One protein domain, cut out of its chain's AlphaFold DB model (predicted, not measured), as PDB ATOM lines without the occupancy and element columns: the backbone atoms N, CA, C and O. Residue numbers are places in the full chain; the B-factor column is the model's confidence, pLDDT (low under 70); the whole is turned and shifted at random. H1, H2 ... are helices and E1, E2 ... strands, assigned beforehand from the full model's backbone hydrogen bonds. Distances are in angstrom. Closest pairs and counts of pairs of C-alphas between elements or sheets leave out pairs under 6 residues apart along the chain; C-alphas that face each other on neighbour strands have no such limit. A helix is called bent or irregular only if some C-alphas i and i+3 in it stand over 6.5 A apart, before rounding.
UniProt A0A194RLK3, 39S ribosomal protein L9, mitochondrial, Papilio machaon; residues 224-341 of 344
ATOM      1  N   VAL A 224     216.946 282.784 298.406       92.12
ATOM      2  CA  VAL A 224     217.116 281.460 297.790       92.12
ATOM      3  C   VAL A 224     218.416 281.394 297.012       92.12
ATOM      4  O   VAL A 224     219.222 280.519 297.292       92.12
ATOM      5  N   GLN A 225     218.675 282.362 296.130       90.25
ATOM      6  CA  GLN A 225     219.901 282.414 295.326       90.25
ATOM      7  C   GLN A 225     221.166 282.347 296.183       90.25
ATOM      8  O   GLN A 225     222.031 281.498 295.966       90.25
ATOM      9  N   ARG A 226     221.201 283.132 297.263       91.25
ATOM     10  CA  ARG A 226     222.306 283.107 298.222       91.25
ATOM     11  C   ARG A 226     222.469 281.735 298.871       91.25
ATOM     12  O   ARG A 226     223.588 281.262 299.057       91.25
ATOM     13  N   THR A 227     221.357 281.091 299.215       92.44
ATOM     14  CA  THR A 227     221.347 279.747 299.807       92.44
ATOM     15  C   THR A 227     221.832 278.696 298.805       92.44
ATOM     16  O   THR A 227     222.677 277.877 299.160       92.44
ATOM     17  N   MET A 228     221.390 278.764 297.545       92.88
ATOM     18  CA  MET A 228     221.873 277.909 296.454       92.88
ATOM     19  C   MET A 228     223.381 278.088 296.237       92.88
ATOM     20  O   MET A 228     224.112 277.108 296.104       92.88
ATOM     21  N   GLY A 229     223.876 279.327 296.279       91.81
ATOM     22  CA  GLY A 229     225.304 279.638 296.193       91.81
ATOM     23  C   GLY A 229     226.121 279.057 297.352       91.81
ATOM     24  O   GLY A 229     227.221 278.551 297.143       91.81
ATOM     25  N   CYS A 230     225.586 279.079 298.574       91.75
ATOM     26  CA  CYS A 230     226.232 278.453 299.730       91.75
ATOM     27  C   CYS A 230     226.252 276.919 299.631       91.75
ATOM     28  O   CYS A 230     227.271 276.308 299.941       91.75
ATOM     29  N   LEU A 231     225.145 276.303 299.206       93.00
ATOM     30  CA  LEU A 231     225.006 274.847 299.113       93.00
ATOM     31  C   LEU A 231     225.796 274.248 297.939       93.00
ATOM     32  O   LEU A 231     226.409 273.200 298.103       93.00
ATOM     33  N   SER A 232     225.841 274.919 296.785       91.56
ATOM     34  CA  SER A 232     226.602 274.461 295.605       91.56
ATOM     35  C   SER A 232     228.115 274.438 295.829       91.56
ATOM     36  O   SER A 232     228.812 273.589 295.285       91.56
ATOM     37  N   ARG A 233     228.627 275.349 296.662       90.25
ATOM     38  CA  ARG A 233     230.042 275.416 297.065       90.25
ATOM     39  C   ARG A 233     230.411 274.409 298.156       90.25
ATOM     40  O   ARG A 233     231.586 274.264 298.489       90.25
ATOM     41  N   LEU A 234     229.421 273.766 298.769       91.62
ATOM     42  CA  LEU A 234     229.633 272.861 299.884       91.62
ATOM     43  C   LEU A 234     230.138 271.505 299.387       91.62
ATOM     44  O   LEU A 234     229.522 270.876 298.530       91.62
ATOM     45  N   VAL A 235     231.208 271.013 300.014       92.50
ATOM     46  CA  VAL A 235     231.630 269.611 299.909       92.50
ATOM     47  C   VAL A 235     231.285 268.911 301.218       92.50
ATOM     48  O   VAL A 235     231.980 269.050 302.227       92.50
ATOM     49  N   LEU A 236     230.173 268.184 301.217       93.44
ATOM     50  CA  LEU A 236     229.635 267.522 302.394       93.44
ATOM     51  C   LEU A 236     230.417 266.240 302.697       93.44
ATOM     52  O   LEU A 236     230.355 265.271 301.944       93.44
ATOM     53  N   GLN A 237     231.114 266.198 303.831       92.62
ATOM     54  CA  GLN A 237     231.719 264.961 304.325       92.62
ATOM     55  C   GLN A 237     230.720 264.147 305.138       92.62
ATOM     56  O   GLN A 237     230.378 264.489 306.273       92.62
ATOM     57  N   ILE A 238     230.321 263.021 304.574       94.19
ATOM     58  CA  ILE A 238     229.464 262.039 305.209       94.19
ATOM     59  C   ILE A 238     230.355 261.094 306.005       94.19
ATOM     60  O   ILE A 238     231.090 260.278 305.455       94.19
ATOM     61  N   THR A 239     230.327 261.270 307.323       92.25
ATOM     62  CA  THR A 239     231.153 260.497 308.250       92.25
ATOM     63  C   THR A 239     230.447 259.185 308.586       92.25
ATOM     64  O   THR A 239     229.408 259.222 309.240       92.25
ATOM     65  N   MET A 240     231.002 258.056 308.149       92.88
ATOM     66  CA  MET A 240     230.457 256.709 308.380       92.88
ATOM     67  C   MET A 240     231.424 255.841 309.178       92.88
ATOM     68  O   MET A 240     232.613 256.128 309.207       92.88
ATOM     69  N   SER A 241     230.942 254.778 309.820       91.25
ATOM     70  CA  SER A 241     231.812 253.843 310.548       91.25
ATOM     71  C   SER A 241     232.705 253.043 309.591       91.25
ATOM     72  O   SER A 241     232.292 252.695 308.486       91.25
ATOM     73  N   LYS A 242     233.943 252.754 310.007       90.44
ATOM     74  CA  LYS A 242     234.859 251.848 309.293       90.44
ATOM     75  C   LYS A 242     234.589 250.372 309.602       90.44
ATOM     76  O   LYS A 242     234.872 249.529 308.766       90.44
ATOM     77  N   THR A 243     234.116 250.055 310.804       88.94
ATOM     78  CA  THR A 243     234.036 248.673 311.310       88.94
ATOM     79  C   THR A 243     232.630 248.102 311.235       88.94
ATOM     80  O   THR A 243     232.451 246.910 311.011       88.94
ATOM     81  N   GLU A 244     231.629 248.951 311.443       90.44
ATOM     82  CA  GLU A 244     230.231 248.538 311.480       90.44
ATOM     83  C   GLU A 244     229.608 248.697 310.092       90.44
ATOM     84  O   GLU A 244     229.853 249.718 309.442       90.44
ATOM     85  N   PRO A 245     228.807 247.726 309.623       93.75
ATOM     86  CA  PRO A 245     228.093 247.860 308.364       93.75
ATOM     87  C   PRO A 245     227.044 248.966 308.467       93.75
ATOM     88  O   PRO A 245     226.354 249.106 309.477       93.75
ATOM     89  N   TRP A 246     226.908 249.746 307.401       93.44
ATOM     90  CA  TRP A 246     225.970 250.862 307.337       93.44
ATOM     91  C   TRP A 246     225.357 250.969 305.948       93.44
ATOM     92  O   TRP A 246     225.970 250.623 304.938       93.44
ATOM     93  N   THR A 247     224.138 251.496 305.906       94.38
ATOM     94  CA  THR A 247     223.414 251.823 304.677       94.38
ATOM     95  C   THR A 247     223.101 253.305 304.676       94.38
ATOM     96  O   THR A 247     222.565 253.833 305.650       94.38
ATOM     97  N   LEU A 248     223.448 253.998 303.594       93.38
ATOM     98  CA  LEU A 248     223.254 255.436 303.522       93.38
ATOM     99  C   LEU A 248     221.760 255.782 303.435       93.38
ATOM    100  O   LEU A 248     221.051 255.336 302.538       93.38
ATOM    101  N   GLU A 249     221.312 256.640 304.345       93.62
ATOM    102  CA  GLU A 249     219.918 257.078 304.478       93.62
ATOM    103  C   GLU A 249     219.857 258.609 304.620       93.62
ATOM    104  O   GLU A 249     220.858 259.228 304.998       93.62
ATOM    105  N   PRO A 250     218.700 259.253 304.374       94.88
ATOM    106  CA  PRO A 250     218.580 260.711 304.441       94.88
ATOM    107  C   PRO A 250     219.002 261.328 305.785       94.88
ATOM    108  O   PRO A 250     219.579 262.418 305.812       94.88
ATOM    109  N   TRP A 251     218.782 260.640 306.913       94.62
ATOM    110  CA  TRP A 251     219.155 261.148 308.240       94.62
ATOM    111  C   TRP A 251     220.679 261.237 308.443       94.62
ATOM    112  O   TRP A 251     221.168 262.135 309.140       94.62
ATOM    113  N   HIS A 252     221.452 260.364 307.790       94.19
ATOM    114  CA  HIS A 252     222.914 260.426 307.773       94.19
ATOM    115  C   HIS A 252     223.398 261.702 307.071       94.19
ATOM    116  O   HIS A 252     224.282 262.420 307.558       94.19
ATOM    117  N   VAL A 253     222.767 262.026 305.939       95.31
ATOM    118  CA  VAL A 253     223.039 263.244 305.169       95.31
ATOM    119  C   VAL A 253     222.621 264.479 305.969       95.31
ATOM    120  O   VAL A 253     223.406 265.415 306.113       95.31
ATOM    121  N   ARG A 254     221.444 264.456 306.606       95.94
ATOM    122  CA  ARG A 254     220.979 265.513 307.523       95.94
ATOM    123  C   ARG A 254     221.949 265.766 308.676       95.94
ATOM    124  O   ARG A 254     222.237 266.917 309.001       95.94
ATOM    125  N   THR A 255     222.465 264.708 309.297       95.31
ATOM    126  CA  THR A 255     223.445 264.822 310.390       95.31
ATOM    127  C   THR A 255     224.739 265.466 309.896       95.31
ATOM    128  O   THR A 255     225.308 266.327 310.571       95.31
ATOM    129  N   SER A 256     225.155 265.122 308.679       95.56
ATOM    130  CA  SER A 256     226.328 265.709 308.026       95.56
ATOM    131  C   SER A 256     226.108 267.189 307.689       95.56
ATOM    132  O   SER A 256     226.988 268.008 307.951       95.56
ATOM    133  N   PHE A 257     224.918 267.576 307.212       95.88
ATOM    134  CA  PHE A 257     224.563 268.987 306.999       95.88
ATOM    135  C   PHE A 257     224.623 269.783 308.300       95.88
ATOM    136  O   PHE A 257     225.186 270.877 308.329       95.88
ATOM    137  N   ARG A 258     224.135 269.202 309.403       95.56
ATOM    138  CA  ARG A 258     224.215 269.827 310.727       95.56
ATOM    139  C   ARG A 258     225.660 270.021 311.179       95.56
ATOM    140  O   ARG A 258     225.970 271.069 311.739       95.56
ATOM    141  N   LYS A 259     226.545 269.052 310.911       93.50
ATOM    142  CA  LYS A 259     227.993 269.177 311.162       93.50
ATOM    143  C   LYS A 259     228.619 270.298 310.322       93.50
ATOM    144  O   LYS A 259     229.496 270.994 310.818       93.50
ATOM    145  N   ALA A 260     228.130 270.514 309.101       91.81
ATOM    146  CA  ALA A 260     228.527 271.623 308.235       91.81
ATOM    147  C   ALA A 260     227.880 272.980 308.600       91.81
ATOM    148  O   ALA A 260     228.204 273.992 307.985       91.81
ATOM    149  N   GLY A 261     226.978 273.025 309.589       94.06
ATOM    150  CA  GLY A 261     226.299 274.247 310.038       94.06
ATOM    151  C   GLY A 261     224.973 274.559 309.333       94.06
ATOM    152  O   GLY A 261     224.378 275.601 309.599       94.06
ATOM    153  N   PHE A 262     224.478 273.664 308.475       94.00
ATOM    154  CA  PHE A 262     223.188 273.799 307.795       94.00
ATOM    155  C   PHE A 262     222.111 272.960 308.487       94.00
ATOM    156  O   PHE A 262     222.340 271.821 308.891       94.00
ATOM    157  N   VAL A 263     220.904 273.509 308.602       94.00
ATOM    158  CA  VAL A 263     219.747 272.791 309.148       94.00
ATOM    159  C   VAL A 263     218.829 272.422 307.992       94.00
ATOM    160  O   VAL A 263     218.106 273.270 307.482       94.00
ATOM    161  N   VAL A 264     218.878 271.156 307.579       93.75
ATOM    162  CA  VAL A 264     218.093 270.624 306.457       93.75
ATOM    163  C   VAL A 264     217.195 269.486 306.968       93.75
ATOM    164  O   VAL A 264     217.702 268.578 307.632       93.75
ATOM    165  N   PRO A 265     215.869 269.523 306.740       93.62
ATOM    166  CA  PRO A 265     214.971 268.427 307.103       93.62
ATOM    167  C   PRO A 265     215.047 267.271 306.091       93.62
ATOM    168  O   PRO A 265     215.307 267.480 304.911       93.62
ATOM    169  N   GLU A 266     214.762 266.046 306.534       92.75
ATOM    170  CA  GLU A 266     214.921 264.825 305.714       92.75
ATOM    171  C   GLU A 266     214.035 264.831 304.468       92.75
ATOM    172  O   GLU A 266     214.493 264.481 303.387       92.75
ATOM    173  N   ASN A 267     212.810 265.346 304.593       92.69
ATOM    174  CA  ASN A 267     211.819 265.396 303.512       92.69
ATOM    175  C   ASN A 267     212.256 266.253 302.309       92.69
ATOM    176  O   ASN A 267     211.645 266.179 301.249       92.69
ATOM    177  N   THR A 268     213.276 267.100 302.481       93.19
ATOM    178  CA  THR A 268     213.806 267.967 301.414       93.19
ATOM    179  C   THR A 268     214.994 267.358 300.677       93.19
ATOM    180  O   THR A 268     215.437 267.911 299.673       93.19
ATOM    181  N   ILE A 269     215.523 266.239 301.174       95.25
ATOM    182  CA  ILE A 269     216.726 265.595 300.659       95.25
ATOM    183  C   ILE A 269     216.303 264.469 299.717       95.25
ATOM    184  O   ILE A 269     215.681 263.495 300.135       95.25
ATOM    185  N   THR A 270     216.680 264.579 298.449       94.06
ATOM    186  CA  THR A 270     216.508 263.515 297.456       94.06
ATOM    187  C   THR A 270     217.822 262.769 297.268       94.06
ATOM    188  O   THR A 270     218.812 263.330 296.797       94.06
ATOM    189  N   MET A 271     217.822 261.503 297.687       92.44
ATOM    190  CA  MET A 271     218.969 260.599 297.597       92.44
ATOM    191  C   MET A 271     219.170 260.089 296.162       92.44
ATOM    192  O   MET A 271     218.189 259.977 295.422       92.44
ATOM    193  N   PRO A 272     220.409 259.732 295.773       90.25
ATOM    194  CA  PRO A 272     220.642 259.023 294.521       90.25
ATOM    195  C   PRO A 272     219.907 257.666 294.513       90.25
ATOM    196  O   PRO A 272     219.713 257.067 295.574       90.25
ATOM    197  N   PRO A 273     219.526 257.147 293.332       85.81
ATOM    198  CA  PRO A 273     218.774 255.893 293.217       85.81
ATOM    199  C   PRO A 273     219.584 254.654 293.640       85.81
ATOM    200  O   PRO A 273     219.010 253.612 293.954       85.81
ATOM    201  N   VAL A 274     220.916 254.757 293.668       88.75
ATOM    202  CA  VAL A 274     221.818 253.663 294.042       88.75
ATOM    203  C   VAL A 274     221.934 253.567 295.562       88.75
ATOM    204  O   VAL A 274     222.314 254.526 296.235       88.75
ATOM    205  N   LYS A 275     221.660 252.378 296.108       89.69
ATOM    206  CA  LYS A 275     221.894 252.082 297.525       89.69
ATOM    207  C   LYS A 275     223.395 251.968 297.781       89.69
ATOM    208  O   LYS A 275     224.050 251.088 297.232       89.69
ATOM    209  N   ILE A 276     223.920 252.850 298.625       90.00
ATOM    210  CA  ILE A 276     225.327 252.854 299.030       90.00
ATOM    211  C   ILE A 276     225.421 252.179 300.399       90.00
ATOM    212  O   ILE A 276     224.862 252.677 301.380       90.00
ATOM    213  N   SER A 277     226.124 251.053 300.453       89.88
ATOM    214  CA  SER A 277     226.409 250.310 301.679       89.88
ATOM    215  C   SER A 277     227.911 250.179 301.887       89.88
ATOM    216  O   SER A 277     228.646 249.986 300.923       89.88
ATOM    217  N   GLY A 278     228.346 250.268 303.140       85.62
ATOM    218  CA  GLY A 278     229.700 249.929 303.581       85.62
ATOM    219  C   GLY A 278     229.677 248.763 304.577       85.62
ATOM    220  O   GLY A 278     228.596 248.261 304.902       85.62
ATOM    221  N   PRO A 279     230.835 248.319 305.089       78.50
ATOM    222  CA  PRO A 279     232.058 249.092 305.287       78.50
ATOM    223  C   PRO A 279     233.173 248.692 304.307       78.50
ATOM    224  O   PRO A 279     233.995 247.824 304.591       78.50
ATOM    225  N   ASP A 280     233.227 249.375 303.165       87.31
ATOM    226  CA  ASP A 280     234.243 249.142 302.140       87.31
ATOM    227  C   ASP A 280     235.223 250.312 302.083       87.31
ATOM    228  O   ASP A 280     234.865 251.436 301.724       87.31
ATOM    229  N   LEU A 281     236.504 250.047 302.355       84.25
ATOM    230  CA  LEU A 281     237.545 251.081 302.278       84.25
ATOM    231  C   LEU A 281     237.702 251.647 300.855       84.25
ATOM    232  O   LEU A 281     238.141 252.780 300.687       84.25
ATOM    233  N   SER A 282     237.278 250.899 299.832       87.25
ATOM    234  CA  SER A 282     237.254 251.354 298.438       87.25
ATOM    235  C   SER A 282     236.276 252.508 298.192       87.25
ATOM    236  O   SER A 282     236.388 253.185 297.172       87.25
ATOM    237  N   LEU A 283     235.311 252.741 299.089       86.25
ATOM    238  CA  LEU A 283     234.357 253.850 299.013       86.25
ATOM    239  C   LEU A 283     234.908 255.145 299.615       86.25
ATOM    240  O   LEU A 283     234.272 256.193 299.508       86.25
ATOM    241  N   GLN A 284     236.080 255.088 300.248       87.44
ATOM    242  CA  GLN A 284     236.712 256.243 300.867       87.44
ATOM    243  C   GLN A 284     236.952 257.355 299.843       87.44
ATOM    244  O   GLN A 284     237.496 257.122 298.770       87.44
ATOM    245  N   GLU A 285     236.557 258.577 300.203       87.62
ATOM    246  CA  GLU A 285     236.732 259.796 299.406       87.62
ATOM    247  C   GLU A 285     236.041 259.810 298.038       87.62
ATOM    248  O   GLU A 285     236.177 260.798 297.314       87.62
ATOM    249  N   LYS A 286     235.241 258.792 297.706       91.19
ATOM    250  CA  LYS A 286     234.431 258.808 296.491       91.19
ATOM    251  C   LYS A 286     233.323 259.850 296.579       91.19
ATOM    252  O   LYS A 286     232.749 260.099 297.646       91.19
ATOM    253  N   GLU A 287     233.040 260.455 295.433       91.88
ATOM    254  CA  GLU A 287     232.096 261.555 295.287       91.88
ATOM    255  C   GLU A 287     230.758 261.096 294.720       91.88
ATOM    256  O   GLU A 287     230.682 260.294 293.798       91.88
ATOM    257  N   PHE A 288     229.680 261.656 295.241       93.25
ATOM    258  CA  PHE A 288     228.356 261.591 294.631       93.25
ATOM    259  C   PHE A 288     227.627 262.888 294.965       93.25
ATOM    260  O   PHE A 288     228.081 263.639 295.831       93.25
ATOM    261  N   TYR A 289     226.518 263.189 294.298       93.50
ATOM    262  CA  TYR A 289     225.718 264.356 294.661       93.50
ATOM    263  C   TYR A 289     224.395 263.953 295.300       93.50
ATOM    264  O   TYR A 289     223.850 262.873 295.057       93.50
ATOM    265  N   VAL A 290     223.888 264.848 296.138       93.75
ATOM    266  CA  VAL A 290     222.551 264.772 296.722       93.75
ATOM    267  C   VAL A 290     221.810 266.040 296.336       93.75
ATOM    268  O   VAL A 290     222.344 267.142 296.476       93.75
ATOM    269  N   THR A 291     220.580 265.890 295.858       94.81
ATOM    270  CA  THR A 291     219.748 267.033 295.481       94.81
ATOM    271  C   THR A 291     218.941 267.483 296.699       94.81
ATOM    272  O   THR A 291     218.336 266.672 297.402       94.81
ATOM    273  N   VAL A 292     218.975 268.780 296.994       95.25
ATOM    274  CA  VAL A 292     218.258 269.410 298.109       95.25
ATOM    275  C   VAL A 292     217.207 270.350 297.539       95.25
ATOM    276  O   VAL A 292     217.535 271.252 296.766       95.25
ATOM    277  N   LYS A 293     215.947 270.160 297.938       94.62
ATOM    278  CA  LYS A 293     214.824 271.001 297.516       94.62
ATOM    279  C   LYS A 293     214.598 272.149 298.495       94.62
ATOM    280  O   LYS A 293     214.364 271.933 299.683       94.62
ATOM    281  N   ILE A 294     214.612 273.376 297.990       92.56
ATOM    282  CA  ILE A 294     214.281 274.597 298.724       92.56
ATOM    283  C   ILE A 294     212.831 274.956 298.381       92.56
ATOM    284  O   ILE A 294     212.467 275.089 297.215       92.56
ATOM    285  N   ASN A 295     211.979 275.059 299.405       89.06
ATOM    286  CA  ASN A 295     210.573 275.477 299.283       89.06
ATOM    287  C   ASN A 295     209.759 274.741 298.193       89.06
ATOM    288  O   ASN A 295     208.830 275.312 297.624       89.06
ATOM    289  N   ASN A 296     210.104 273.481 297.897       88.38
ATOM    290  CA  ASN A 296     209.490 272.641 296.857       88.38
ATOM    291  C   ASN A 296     209.510 273.231 295.432       88.38
ATOM    292  O   ASN A 296     208.748 272.772 294.582       88.38
ATOM    293  N   LYS A 297     210.346 274.241 295.164       88.81
ATOM    294  CA  LYS A 297     210.445 274.901 293.853       88.81
ATOM    295  C   LYS A 297     211.854 274.850 293.294       88.81
ATOM    296  O   LYS A 297     212.027 274.506 292.132       88.81
ATOM    297  N   GLU A 298     212.845 275.199 294.108       91.38
ATOM    298  CA  GLU A 298     214.237 275.239 293.672       91.38
ATOM    299  C   GLU A 298     214.978 273.982 294.112       91.38
ATOM    300  O   GLU A 298     214.800 273.503 295.231       91.38
ATOM    301  N   GLU A 299     215.834 273.455 293.244       93.50
ATOM    302  CA  GLU A 299     216.627 272.259 293.513       93.50
ATOM    303  C   GLU A 299     218.114 272.599 293.406       93.50
ATOM    304  O   GLU A 299     218.535 273.355 292.528       93.50
ATOM    305  N   VAL A 300     218.912 272.081 294.342       94.12
ATOM    306  CA  VAL A 300     220.356 272.325 294.404       94.12
ATOM    307  C   VAL A 300     221.092 271.011 294.550       94.12
ATOM    308  O   VAL A 300     220.846 270.264 295.497       94.12
ATOM    309  N   ASN A 301     222.050 270.774 293.662       94.00
ATOM    310  CA  ASN A 301     222.932 269.619 293.747       94.00
ATOM    311  C   ASN A 301     224.108 269.949 294.671       94.00
ATOM    312  O   ASN A 301     224.870 270.886 294.426       94.00
ATOM    313  N   VAL A 302     224.235 269.183 295.752       93.75
ATOM    314  CA  VAL A 302     225.305 269.313 296.745       93.75
ATOM    315  C   VAL A 302     226.283 268.165 296.565       93.75
ATOM    316  O   VAL A 302     225.878 267.003 296.518       93.75
ATOM    317  N   ARG A 303     227.578 268.484 296.499       93.19
ATOM    318  CA  ARG A 303     228.642 267.483 296.402       93.19
ATOM    319  C   ARG A 303     228.839 266.800 297.753       93.19
ATOM    320  O   ARG A 303     229.087 267.464 298.757       93.19
ATOM    321  N   CYS A 304     228.792 265.478 297.765       93.12
ATOM    322  CA  CYS A 304     228.942 264.638 298.945       93.12
ATOM    323  C   CYS A 304     230.147 263.709 298.798       93.12
ATOM    324  O   CYS A 304     230.480 263.257 297.704       93.12
ATOM    325  N   ARG A 305     230.801 263.414 299.923       92.19
ATOM    326  CA  ARG A 305     231.948 262.508 300.009       92.19
ATOM    327  C   ARG A 305     231.820 261.577 301.184       92.19
ATOM    328  O   ARG A 305     231.473 262.013 302.279       92.19
ATOM    329  N   ILE A 306     232.179 260.323 300.970       93.06
ATOM    330  CA  ILE A 306     232.192 259.321 302.031       93.06
ATOM    331  C   ILE A 306     233.529 259.406 302.763       93.06
ATOM    332  O   ILE A 306     234.597 259.390 302.152       93.06
ATOM    333  N   HIS A 307     233.465 259.509 304.086       92.00
ATOM    334  CA  HIS A 307     234.628 259.497 304.959       92.00
ATOM    335  C   HIS A 307     234.426 258.456 306.061       92.00
ATOM    336  O   HIS A 307     233.600 258.637 306.958       92.00
ATOM    337  N   HIS A 308     235.227 257.399 306.036       91.69
ATOM    338  CA  HIS A 308     235.253 256.394 307.087       91.69
ATOM    339  C   HIS A 308     235.911 256.954 308.348       91.69
ATOM    340  O   HIS A 308     237.009 257.509 308.337       91.69
ATOM    341  N   TRP A 309     235.210 256.810 309.457       89.75
ATOM    342  CA  TRP A 309     235.620 257.177 310.794       89.75
ATOM    343  C   TRP A 309     235.963 255.916 311.577       89.75
ATOM    344  O   TRP A 309     235.219 254.935 311.577       89.75
ATOM    345  N   ALA A 310     237.086 255.983 312.281       89.75
ATOM    346  CA  ALA A 310     237.512 254.985 313.240       89.75
ATOM    347  C   ALA A 310     238.141 255.691 314.446       89.75
ATOM    348  O   ALA A 310     238.654 256.811 314.333       89.75
ATOM    349  N   THR A 311     238.113 255.022 315.593       86.75
ATOM    350  CA  THR A 311     238.716 255.507 316.839       86.75
ATOM    351  C   THR A 311     240.094 254.862 317.031       86.75
ATOM    352  O   THR A 311     240.290 253.700 316.691       86.75
ATOM    353  N   GLY A 312     241.058 255.592 317.601       85.81
ATOM    354  CA  GLY A 312     242.375 255.044 317.955       85.81
ATOM    355  C   GLY A 312     243.343 254.913 316.772       85.81
ATOM    356  O   GLY A 312     243.417 255.806 315.930       85.81
ATOM    357  N   LEU A 313     244.106 253.813 316.737       82.50
ATOM    358  CA  LEU A 313     245.154 253.552 315.736       82.50
ATOM    359  C   LEU A 313     244.604 253.308 314.324       82.50
ATOM    360  O   LEU A 313     245.318 253.483 313.345       82.50
ATOM    361  N   GLU A 314     243.332 252.934 314.206       83.75
ATOM    362  CA  GLU A 314     242.684 252.659 312.922       83.75
ATOM    363  C   GLU A 314     242.208 253.914 312.179       83.75
ATOM    364  O   GLU A 314     241.638 253.807 311.086       83.75
ATOM    365  N   LYS A 315     242.417 255.092 312.779       86.25
ATOM    366  CA  LYS A 315     242.055 256.390 312.217       86.25
ATOM    367  C   LYS A 315     242.857 256.658 310.943       86.25
ATOM    368  O   LYS A 315     244.081 256.561 310.931       86.25
ATOM    369  N   LEU A 316     242.154 257.046 309.882       85.44
ATOM    370  CA  LEU A 316     242.788 257.424 308.624       85.44
ATOM    371  C   LEU A 316     243.633 258.703 308.789       85.44
ATOM    372  O   LEU A 316     243.271 259.575 309.593       85.44
ATOM    373  N   PRO A 317     244.737 258.837 308.028       87.81
ATOM    374  CA  PRO A 317     245.513 260.068 307.984       87.81
ATOM    375  C   PRO A 317     244.627 261.261 307.627       87.81
ATOM    376  O   PRO A 317     243.755 261.175 306.764       87.81
ATOM    377  N   TRP A 318     244.842 262.380 308.311       84.19
ATOM    378  CA  TRP A 318     244.105 263.603 308.031       84.19
ATOM    379  C   TRP A 318     244.656 264.275 306.768       84.19
ATOM    380  O   TRP A 318     245.859 264.509 306.678       84.19
ATOM    381  N   ASP A 319     243.780 264.592 305.811       86.06
ATOM    382  CA  ASP A 319     244.122 265.366 304.613       86.06
ATOM    383  C   ASP A 319     243.624 266.812 304.769       86.06
ATOM    384  O   ASP A 319     242.420 267.066 304.844       86.06
ATOM    385  N   GLU A 320     244.567 267.755 304.819       82.12
ATOM    386  CA  GLU A 320     244.359 269.182 305.107       82.12
ATOM    387  C   GLU A 320     243.330 269.859 304.206       82.12
ATOM    388  O   GLU A 320     242.525 270.660 304.672       82.12
ATOM    389  N   PHE A 321     243.355 269.542 302.913       86.31
ATOM    390  CA  PHE A 321     242.559 270.226 301.894       86.31
ATOM    391  C   PHE A 321     241.761 269.236 301.072       86.31
ATOM    392  O   PHE A 321     241.645 269.389 299.851       86.31
ATOM    393  N   HIS A 322     241.213 268.216 301.736       83.69
ATOM    394  CA  HIS A 322     240.454 267.180 301.051       83.69
ATOM    395  C   HIS A 322     239.409 267.819 300.121       83.69
ATOM    396  O   HIS A 322     239.375 267.474 298.947       83.69
ATOM    397  N   TRP A 323     238.655 268.834 300.565       85.62
ATOM    398  CA  TRP A 323     237.563 269.471 299.808       85.62
ATOM    399  C   TRP A 323     237.972 270.168 298.502       85.62
ATOM    400  O   TRP A 323     237.108 270.377 297.659       85.62
ATOM    401  N   LYS A 324     239.254 270.499 298.305       87.88
ATOM    402  CA  LYS A 324     239.737 271.165 297.080       87.88
ATOM    403  C   LYS A 324     240.060 270.194 295.949       87.88
ATOM    404  O   LYS A 324     240.080 270.573 294.784       87.88
ATOM    405  N   LYS A 325     240.380 268.946 296.295       88.00
ATOM    406  CA  LYS A 325     240.858 267.936 295.344       88.00
ATOM    407  C   LYS A 325     239.657 267.245 294.699       88.00
ATOM    408  O   LYS A 325     238.854 266.712 295.465       88.00
ATOM    409  N   PRO A 326     239.512 267.214 293.364       86.44
ATOM    410  CA  PRO A 326     238.509 266.362 292.733       86.44
ATOM    411  C   PRO A 326     238.831 264.893 293.027       86.44
ATOM    412  O   PRO A 326     239.999 264.495 293.041       86.44
ATOM    413  N   ARG A 327     237.801 264.094 293.292       89.81
ATOM    414  CA  ARG A 327     237.918 262.653 293.532       89.81
ATOM    415  C   ARG A 327     237.040 261.869 292.572       89.81
ATOM    416  O   ARG A 327     236.232 262.430 291.837       89.81
ATOM    417  N   GLU A 328     237.243 260.559 292.568       89.94
ATOM    418  CA  GLU A 328     236.515 259.658 291.689       89.94
ATOM    419  C   GLU A 328     235.019 259.643 292.035       89.94
ATOM    420  O   GLU A 328     234.656 259.542 293.215       89.94
ATOM    421  N   PRO A 329     234.140 259.729 291.024       91.44
ATOM    422  CA  PRO A 329     232.714 259.590 291.233       91.44
ATOM    423  C   PRO A 329     232.388 258.141 291.610       91.44
ATOM    424  O   PRO A 329     232.856 257.191 290.985       91.44
ATOM    425  N   LEU A 330     231.558 257.965 292.635       89.19
ATOM    426  CA  LEU A 330     231.040 256.667 293.052       89.19
ATOM    427  C   LEU A 330     230.068 256.096 292.017       89.19
ATOM    428  O   LEU A 330     230.061 254.893 291.770       89.19
ATOM    429  N   ILE A 331     229.247 256.970 291.434       88.06
ATOM    430  CA  ILE A 331     228.251 256.628 290.422       88.06
ATOM    431  C   ILE A 331     228.728 257.229 289.094       88.06
ATOM    432  O   ILE A 331     228.794 258.456 288.984       88.06
ATOM    433  N   PRO A 332     229.057 256.408 288.081       85.25
ATOM    434  CA  PRO A 332     229.626 256.903 286.828       85.25
ATOM    435  C   PRO A 332     228.659 257.820 286.067       85.25
ATOM    436  O   PRO A 332     229.094 258.787 285.452       85.25
ATOM    437  N   GLU A 333     227.348 257.583 286.173       87.06
ATOM    438  CA  GLU A 333     226.305 258.419 285.555       87.06
ATOM    439  C   GLU A 333     226.335 259.869 286.064       87.06
ATOM    440  O   GLU A 333     226.051 260.805 285.322       87.06
ATOM    441  N   GLN A 334     226.749 260.073 287.317       85.38
ATOM    442  CA  GLN A 334     226.807 261.388 287.956       85.38
ATOM    443  C   GLN A 334     228.118 262.139 287.682       85.38
ATOM    444  O   GLN A 334     228.264 263.292 288.090       85.38
ATOM    445  N   ALA A 335     229.081 261.517 286.995       85.25
ATOM    446  CA  ALA A 335     230.404 262.090 286.766       85.25
ATOM    447  C   ALA A 335     230.348 263.423 286.000       85.25
ATOM    448  O   ALA A 335     231.047 264.372 286.357       85.25
ATOM    449  N   ALA A 336     229.484 263.510 284.982       87.38
ATOM    450  CA  ALA A 336     229.321 264.719 284.176       87.38
ATOM    451  C   ALA A 336     228.768 265.894 285.001       87.38
ATOM    452  O   ALA A 336     229.245 267.021 284.883       87.38
ATOM    453  N   GLU A 337     227.801 265.634 285.881       85.56
ATOM    454  CA  GLU A 337     227.232 266.660 286.759       85.56
ATOM    455  C   GLU A 337     228.224 267.109 287.836       85.56
ATOM    456  O   GLU A 337     228.355 268.303 288.103       85.56
ATOM    457  N   LEU A 338     228.978 266.172 288.416       86.38
ATOM    458  CA  LEU A 338     230.010 266.473 289.409       86.38
ATOM    459  C   LEU A 338     231.142 267.334 288.835       86.38
ATOM    460  O   LEU A 338     231.707 268.152 289.561       86.38
ATOM    461  N   ALA A 339     231.460 267.193 287.546       86.62
ATOM    462  CA  ALA A 339     232.437 268.050 286.876       86.62
ATOM    463  C   ALA A 339     231.953 269.507 286.740       86.62
ATOM    464  O   ALA A 339     232.766 270.424 286.822       86.62
ATOM    465  N   ASN A 340     230.642 269.726 286.590       87.62
ATOM    466  CA  ASN A 340     230.055 271.064 286.451       87.62
ATOM    467  C   ASN A 340     229.929 271.816 287.785       87.62
ATOM    468  O   ASN A 340     229.891 273.047 287.806       87.62
ATOM    469  N   ILE A 341     229.848 271.097 288.907       86.12
ATOM    470  CA  ILE A 341     229.760 271.711 290.235       86.12
ATOM    471  C   ILE A 341     231.126 272.332 290.581       86.12
ATOM    472  O   ILE A 341     232.132 271.626 290.545       86.12
TER     473      ILE A 341
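Overview. This is residues 224 to 341 of the 344 residues of the protein "39S ribosomal protein L9, mitochondrial" of Papilio machaon (UniProt A0A194RLK3). A long, strongly twisted ribbon of three strands runs through the core, with E3 in its middle, and three helices pack on it at separate places: H1 along E3, H2 across E1, and H3 on the E2 side. Two long stretches with no named element, residues 260 to 286 and 310 to 331, wind round the outside. The printed part has 118 residues, with three named helices and three named strands in the order H1 E1 H2 E2 E3 H3; the class is mixed, helices and strands, with under half of the residues in named elements. The sheet's order is E1 E3 E2, mixed. The whole is compact, with a radius of gyration of the C-alphas of 14.1 A, yet elongated, spanning 45 by 26 by 26 A.

Arrangement. Begin at E3, residues 298 to 309, the inner strand. Beside it look for E1, residues 235 to 241, an edge strand parallel to it; N 238 and O 305 are within hydrogen-bond range at 2.8 A. The other edge strand is E2, residues 287 to 294, antiparallel to E3 and forming a hairpin with it; N 292 and O 300 are 2.8 A apart. Residues 269 to 270 make a short antiparallel pairing with residues 291 to 292 of E2. H1, residues 224 to 232, is on the sheet at a height of 8.6 A, over E3 and along the strands, at 25 degrees on the local plane; the closest C-alphas of H1 and E3 are those of Ser 232 and Val 302, 5.4 A apart. H2, residues 250 to 259, is on the sheet at a height of 7.6 A, over E1 and across the strands, at 66 degrees on the local plane; their closest C-alphas, of Ser 256 and Ile 238, are 5.6 A apart. H3, residues 332 to 340, is on the sheet at a height of 6.2 A, slantwise to the strands at 43 degrees to E2 on the local plane, and only just over E2, with 3 of its 9 C-alphas; the closest are those of Gln 334 and Phe 288, 6.9 A apart. The three helices are apart from one another. In H1 and H2 every O i to N i+4 pair is within hydrogen-bond range; in H3, 3 of 5 are.

Along the chain. Find C-alpha 298 at (214.237, 275.239, 293.672); from there E3 runs 32.8 A to C-alpha 309 at (235.620, 257.177, 310.794). E2 measures 22.3 A and E1 19.0 A from first to last C-alpha. H1 starts at C-alpha 224, at (217.116, 281.460, 297.790), and measures 12.0 A; H2 measures 14.3 A. H3 measures 14.2 A and is irregular: C-alphas 333 and 336 are 7.1 A apart.

Size, cuts and confidence. The two C-alphas farthest apart are those of Lys 297 and Leu 313, at 46.3 A. The links from H2 to E2, 27 residues, and from E3 to H3, 22 residues, are long. The printed part has no cut, its mean pLDDT is 90.5, and no printed residue is under 70.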